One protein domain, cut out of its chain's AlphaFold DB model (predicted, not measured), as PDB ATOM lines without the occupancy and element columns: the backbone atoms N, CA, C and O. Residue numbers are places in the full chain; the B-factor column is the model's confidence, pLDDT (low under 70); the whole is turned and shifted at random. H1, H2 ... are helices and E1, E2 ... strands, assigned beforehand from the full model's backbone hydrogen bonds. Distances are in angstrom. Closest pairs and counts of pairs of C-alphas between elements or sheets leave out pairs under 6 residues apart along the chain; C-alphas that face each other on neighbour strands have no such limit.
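What this domain is: This is residues 15 to 64 of the 172 residues of an uncharacterized protein of Helianthus annuus (UniProt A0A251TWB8). Two antiparallel strands, E1 and E2, run side by side as a narrow ladder; the chain between them makes a wide loop that holds the short helix H2 at one end of the ladder. At the ladder's other end the two ends of the printed part go off to opposite sides, H1 on one and the longer H3 on the other, and the whole resembles a T with the ladder and its loop as the stem. Residues 15 to 20 and 58 to 64 stick out free as the tips of the crossbar. The printed part has 50 residues, with three named helices and two named strands in the order H1, E1, H2, E2, H3, and its class is mixed, helices and strands. It is loose, with a radius of gyration of the C-alphas of 13.9 A, and flat, spanning 35 by 32 by 15 A.

How they stand to each other: E1, residues 24 to 28, and E2, residues 42 to 47, are antiparallel neighbours, with 153 degrees between their directions. C-alphas 25 and 46 face each other at 4.7 A. N 26 and O 45 are within hydrogen-bond range at 2.8 A, and so are N 47 and O 24 at 3.0 A. H3, residues 50 to 63, has 2 pairs of C-alphas within 8 A of E1, the closest being those of Ala 24 and Ile 53, 6.0 A apart. H2, residues 31 to 36, is apart from H3. H1, residues 15 to 18, is apart from H2, E2 and H3. In H2 every O i to N i+4 pair is within hydrogen-bond range, in H3 7 of 10 are, and H1 is too short for such a pair.

Where its parts are: E1 begins at C-alpha 24, at (138.443, 100.710, 116.339), and is 13.3 A long from first to last C-alpha. E2 is 14.9 A long and ends at C-alpha 47, at (139.408, 102.594, 121.229). H3 is the longest helix, 20.6 A from C-alpha 50 to C-alpha 63, which is at (129.730, 100.673, 101.388). H2 spans 8.6 A and H1 5.5 A.

The domain as a whole: The two C-alphas farthest apart are those of Asn 16 and Lys 35, at 37.3 A. Without the stretches that stand free, the body has 37 residues and spans 35 by 14 by 12 A. The printed part has no cut, and the four links between its named elements are tight. The mean pLDDT of the printed part is 89.7; residues 60 to 64 are under 70.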
ATOM      1  N   LEU A  15     150.712  90.534 125.286       92.12
ATOM      2  CA  LEU A  15     149.905  90.646 124.069       92.12
ATOM      3  C   LEU A  15     148.714  89.681 124.063       92.12
ATOM      4  O   LEU A  15     147.744  89.921 123.342       92.12
ATOM      5  N   ASN A  16     148.715  88.651 124.916       90.56
ATOM      6  CA  ASN A  16     147.554  87.774 125.074       90.56
ATOM      7  C   ASN A  16     146.321  88.537 125.583       90.56
ATOM      8  O   ASN A  16     145.196  88.139 125.288       90.56
ATOM      9  N   ALA A  17     146.507  89.666 126.280       90.44
ATOM     10  CA  ALA A  17     145.409  90.525 126.731       90.44
ATOM     11  C   ALA A  17     144.633  91.196 125.579       90.44
ATOM     12  O   ALA A  17     143.554  91.753 125.805       90.44
ATOM     13  N   LEU A  18     145.178  91.167 124.358       92.62
ATOM     14  CA  LEU A  18     144.549  91.700 123.149       92.62
ATOM     15  C   LEU A  18     143.760  90.635 122.371       92.62
ATOM     16  O   LEU A  18     143.002  90.984 121.465       92.62
ATOM     17  N   LEU A  19     143.912  89.351 122.708       90.06
ATOM     18  CA  LEU A  19     143.208  88.264 122.028       90.06
ATOM     19  C   LEU A  19     141.697  88.374 122.244       90.06
ATOM     20  O   LEU A  19     141.230  88.721 123.327       90.06
ATOM     21  N   ASN A  20     140.927  88.042 121.205       91.00
ATOM     22  CA  ASN A  20     139.459  88.063 121.213       91.00
ATOM     23  C   ASN A  20     138.838  89.427 121.577       91.00
ATOM     24  O   ASN A  20     137.675  89.488 121.977       91.00
ATOM     25  N   ARG A  21     139.590  90.526 121.434       93.75
ATOM     26  CA  ARG A  21     139.088  91.892 121.612       93.75
ATOM     27  C   ARG A  21     138.949  92.580 120.265       93.75
ATOM     28  O   ARG A  21     139.750  92.369 119.355       93.75
ATOM     29  N   LYS A  22     137.923  93.420 120.149       94.00
ATOM     30  CA  LYS A  22     137.681  94.249 118.972       94.00
ATOM     31  C   LYS A  22     138.049  95.689 119.297       94.00
ATOM     32  O   LYS A  22     137.694  96.197 120.357       94.00
ATOM     33  N   PHE A  23     138.754  96.326 118.375       94.81
ATOM     34  CA  PHE A  23     139.208  97.701 118.509       94.81
ATOM     35  C   PHE A  23     138.854  98.478 117.248       94.81
ATOM     36  O   PHE A  23     138.914  97.943 116.141       94.81
ATOM     37  N   ALA A  24     138.515  99.749 117.424       95.50
ATOM     38  CA  ALA A  24     138.443 100.710 116.339       95.50
ATOM     39  C   ALA A  24     139.723 101.551 116.324       95.50
ATOM     40  O   ALA A  24     140.183 102.040 117.362       95.50
ATOM     41  N   PHE A  25     140.282 101.733 115.129       95.50
ATOM     42  CA  PHE A  25     141.520 102.472 114.911       95.50
ATOM     43  C   PHE A  25     141.247 103.693 114.041       95.50
ATOM     44  O   PHE A  25     140.561 103.606 113.023       95.50
ATOM     45  N   LYS A  26     141.824 104.833 114.416       94.44
ATOM     46  CA  LYS A  26     141.908 106.002 113.545       94.44
ATOM     47  C   LYS A  26     143.266 105.991 112.864       94.44
ATOM     48  O   LYS A  26     144.291 106.059 113.540       94.44
ATOM     49  N   ILE A  27     143.260 105.943 111.540       94.31
ATOM     50  CA  ILE A  27     144.466 106.035 110.723       94.31
ATOM     51  C   ILE A  27     144.581 107.463 110.196       94.31
ATOM     52  O   ILE A  27     143.609 108.037 109.705       94.31
ATOM     53  N   SER A  28     145.768 108.048 110.324       89.62
ATOM     54  CA  SER A  28     146.068 109.365 109.766       89.62
ATOM     55  C   SER A  28     146.900 109.196 108.501       89.62
ATOM     56  O   SER A  28     148.016 108.686 108.557       89.62
ATOM     57  N   ILE A  29     146.352 109.630 107.367       92.19
ATOM     58  CA  ILE A  29     147.012 109.561 106.062       92.19
ATOM     59  C   ILE A  29     147.517 110.960 105.710       92.19
ATOM     60  O   ILE A  29     146.730 111.901 105.615       92.19
ATOM     61  N   GLY A  30     148.833 111.107 105.555       89.88
ATOM     62  CA  GLY A  30     149.444 112.377 105.173       89.88
ATOM     63  C   GLY A  30     149.472 112.580 103.657       89.88
ATOM     64  O   GLY A  30     149.459 111.623 102.883       89.88
ATOM     65  N   SER A  31     149.616 113.832 103.216       92.06
ATOM     66  CA  SER A  31     149.750 114.169 101.788       92.06
ATOM     67  C   SER A  31     150.934 113.462 101.122       92.06
ATOM     68  O   SER A  31     150.873 113.105  99.948       92.06
ATOM     69  N   PHE A  32     152.007 113.217 101.882       92.75
ATOM     70  CA  PHE A  32     153.153 112.438 101.422       92.75
ATOM     71  C   PHE A  32     152.767 110.994 101.057       92.75
ATOM     72  O   PHE A  32     153.214 110.505 100.021       92.75
ATOM     73  N   ASN A  33     151.928 110.327 101.863       92.56
ATOM     74  CA  ASN A  33     151.486 108.954 101.599       92.56
ATOM     75  C   ASN A  33     150.701 108.866 100.293       92.56
ATOM     76  O   ASN A  33     150.984 108.008  99.464       92.56
ATOM     77  N   ILE A  34     149.777 109.807 100.087       92.00
ATOM     78  CA  ILE A  34     148.943 109.879  98.882       92.00
ATOM     79  C   ILE A  34     149.818 110.126  97.648       92.00
ATOM     80  O   ILE A  34     149.717 109.407  96.656       92.00
ATOM     81  N   LYS A  35     150.721 111.115  97.719       95.88
ATOM     82  CA  LYS A  35     151.583 111.497  96.591       95.88
ATOM     83  C   LYS A  35     152.524 110.371  96.167       95.88
ATOM     84  O   LYS A  35     152.726 110.165  94.975       95.88
ATOM     85  N   ASN A  36     153.110 109.670  97.132       95.06
ATOM     86  CA  ASN A  36     154.120 108.647  96.864       95.06
ATOM     87  C   ASN A  36     153.552 107.226  96.821       95.06
ATOM     88  O   ASN A  36     154.333 106.289  96.692       95.06
ATOM     89  N   LYS A  37     152.226 107.058  96.939       90.88
ATOM     90  CA  LYS A  37     151.563 105.747  97.032       90.88
ATOM     91  C   LYS A  37     152.230 104.854  98.087       90.88
ATOM     92  O   LYS A  37     152.567 103.705  97.831       90.88
ATOM     93  N   SER A  38     152.514 105.443  99.248       92.31
ATOM     94  CA  SER A  38     153.176 104.744 100.344       92.31
ATOM     95  C   SER A  38     152.139 104.107 101.255       92.31
ATOM     96  O   SER A  38     151.346 104.818 101.874       92.31
ATOM     97  N   ASP A  39     152.227 102.787 101.395       89.00
ATOM     98  CA  ASP A  39     151.308 101.975 102.201       89.00
ATOM     99  C   ASP A  39     151.638 101.973 103.705       89.00
ATOM    100  O   ASP A  39     151.006 101.277 104.501       89.00
ATOM    101  N   GLY A  40     152.642 102.750 104.122       90.31
ATOM    102  CA  GLY A  40     153.007 102.908 105.526       90.31
ATOM    103  C   GLY A  40     152.101 103.916 106.227       90.31
ATOM    104  O   GLY A  40     152.287 105.124 106.071       90.31
ATOM    105  N   TYR A  41     151.160 103.435 107.040       92.44
ATOM    106  CA  TYR A  41     150.230 104.288 107.782       92.44
ATOM    107  C   TYR A  41     150.436 104.215 109.293       92.44
ATOM    108  O   TYR A  41     150.809 103.183 109.845       92.44
ATOM    109  N   SER A  42     150.153 105.328 109.970       91.06
ATOM    110  CA  SER A  42     150.212 105.417 111.429       91.06
ATOM    111  C   SER A  42     148.814 105.429 112.040       91.06
ATOM    112  O   SER A  42     147.904 106.106 111.551       91.06
ATOM    113  N   ILE A  43     148.667 104.713 113.154       94.38
ATOM    114  CA  ILE A  43     147.467 104.738 113.990       94.38
ATOM    115  C   ILE A  43     147.579 105.939 114.932       94.38
ATOM    116  O   ILE A  43     148.485 105.999 115.759       94.38
ATOM    117  N   SER A  44     146.661 106.896 114.819       94.00
ATOM    118  CA  SER A  44     146.628 108.094 115.667       94.00
ATOM    119  C   SER A  44     145.720 107.952 116.886       94.00
ATOM    120  O   SER A  44     145.878 108.689 117.858       94.00
ATOM    121  N   LYS A  45     144.757 107.024 116.860       95.00
ATOM    122  CA  LYS A  45     143.882 106.731 118.003       95.00
ATOM    123  C   LYS A  45     143.411 105.281 117.975       95.00
ATOM    124  O   LYS A  45     143.174 104.733 116.903       95.00
ATOM    125  N   LEU A  46     143.226 104.705 119.158       94.88
ATOM    126  CA  LEU A  46     142.689 103.366 119.382       94.88
ATOM    127  C   LEU A  46     141.588 103.443 120.443       94.88
ATOM    128  O   LEU A  46     141.713 104.205 121.404       94.88
ATOM    129  N   THR A  47     140.505 102.694 120.256       95.44
ATOM    130  CA  THR A  47     139.408 102.594 121.229       95.44
ATOM    131  C   THR A  47     138.786 101.200 121.207       95.44
ATOM    132  O   THR A  47     138.690 100.586 120.145       95.44
ATOM    133  N   ASP A  48     138.348 100.712 122.363       95.31
ATOM    134  CA  ASP A  48     137.547  99.493 122.540       95.31
ATOM    135  C   ASP A  48     136.086  99.803 122.914       95.31
ATOM    136  O   ASP A  48     135.338  98.928 123.345       95.31
ATOM    137  N   ASN A  49     135.656 101.058 122.742       96.38
ATOM    138  CA  ASN A  49     134.285 101.466 123.019       96.38
ATOM    139  C   ASN A  49     133.294 100.774 122.063       96.38
ATOM    140  O   ASN A  49     133.295 101.023 120.853       96.38
ATOM    141  N   GLN A  50     132.402  99.960 122.631       94.81
ATOM    142  CA  GLN A  50     131.445  99.146 121.880       94.81
ATOM    143  C   GLN A  50     130.445  99.971 121.054       94.81
ATOM    144  O   GLN A  50     130.023  99.516 119.992       94.81
ATOM    145  N   THR A  51     130.082 101.180 121.496       94.94
ATOM    146  CA  THR A  51     129.191 102.078 120.743       94.94
ATOM    147  C   THR A  51     129.859 102.538 119.454       94.94
ATOM    148  O   THR A  51     129.273 102.405 118.385       94.94
ATOM    149  N   VAL A  52     131.115 102.992 119.540       94.69
ATOM    150  CA  VAL A  52     131.895 103.428 118.367       94.69
ATOM    151  C   VAL A  52     132.082 102.271 117.388       94.69
ATOM    152  O   VAL A  52     131.899 102.437 116.186       94.69
ATOM    153  N   ILE A  53     132.413 101.083 117.897       95.00
ATOM    154  CA  ILE A  53     132.592  99.889 117.065       95.00
ATOM    155  C   ILE A  53     131.278  99.501 116.372       95.00
ATOM    156  O   ILE A  53     131.273  99.268 115.166       95.00
ATOM    157  N   GLY A  54     130.162  99.479 117.104       93.75
ATOM    158  CA  GLY A  54     128.856  99.124 116.547       93.75
ATOM    159  C   GLY A  54     128.320 100.130 115.524       93.75
ATOM    160  O   GLY A  54     127.546  99.751 114.650       93.75
ATOM    161  N   GLU A  55     128.710 101.403 115.604       93.75
ATOM    162  CA  GLU A  55     128.416 102.394 114.561       93.75
ATOM    163  C   GLU A  55     129.259 102.172 113.302       93.75
ATOM    164  O   GLU A  55     128.720 102.222 112.198       93.75
ATOM    165  N   LEU A  56     130.554 101.877 113.457       92.19
ATOM    166  CA  LEU A  56     131.450 101.602 112.329       92.19
ATOM    167  C   LEU A  56     131.061 100.333 111.564       92.19
ATOM    168  O   LEU A  56     131.122 100.329 110.336       92.19
ATOM    169  N   ASP A  57     130.616  99.290 112.266       90.19
ATOM    170  CA  ASP A  57     130.167  98.045 111.633       90.19
ATOM    171  C   ASP A  57     128.985  98.283 110.679       90.19
ATOM    172  O   ASP A  57     128.985  97.782 109.560       90.19
ATOM    173  N   LYS A  58     128.023  99.131 111.069       90.81
ATOM    174  CA  LYS A  58     126.857  99.467 110.228       90.81
ATOM    175  C   LYS A  58     127.242 100.196 108.944       90.81
ATOM    176  O   LYS A  58     126.574 100.043 107.929       90.81
ATOM    177  N   ILE A  59     128.276 101.037 108.999       79.88
ATOM    178  CA  ILE A  59     128.743 101.801 107.835       79.88
ATOM    179  C   ILE A  59     129.376 100.857 106.806       79.88
ATOM    180  O   ILE A  59     129.224 101.072 105.604       79.88
ATOM    181  N   PHE A  60     130.048  99.797 107.259       69.25
ATOM    182  CA  PHE A  60     130.696  98.835 106.370       69.25
ATOM    183  C   PHE A  60     129.687  98.055 105.512       69.25
ATOM    184  O   PHE A  60     129.943  97.836 104.329       69.25
ATOM    185  N   ASP A  61     128.516  97.729 106.064       66.25
ATOM    186  CA  ASP A  61     127.441  97.043 105.331       66.25
ATOM    187  C   ASP A  61     126.849  97.894 104.190       66.25
ATOM    188  O   ASP A  61     126.310  97.357 103.227       66.25
ATOM    189  N   VAL A  62     126.959  99.226 104.271       64.31
ATOM    190  CA  VAL A  62     126.399 100.166 103.281       64.31
ATOM    191  C   VAL A  62     127.375 100.461 102.134       64.31
ATOM    192  O   VAL A  62     126.949 100.830 101.044       64.31
ATOM    193  N   ILE A  63     128.683 100.317 102.364       62.97
ATOM    194  CA  ILE A  63     129.730 100.673 101.388       62.97
ATOM    195  C   ILE A  63     130.093  99.490 100.469       62.97
ATOM    196  O   ILE A  63     130.793  99.685  99.476       62.97
ATOM    197  N   GLN A  64     129.592  98.276 100.728       51.41
ATOM    198  CA  GLN A  64     129.725  97.187  99.757       51.41
ATOM    199  C   GLN A  64     128.893  97.505  98.502       51.41
ATOM    200  O   GLN A  64     127.678  97.688  98.618       51.41
TER     201      GLN A  64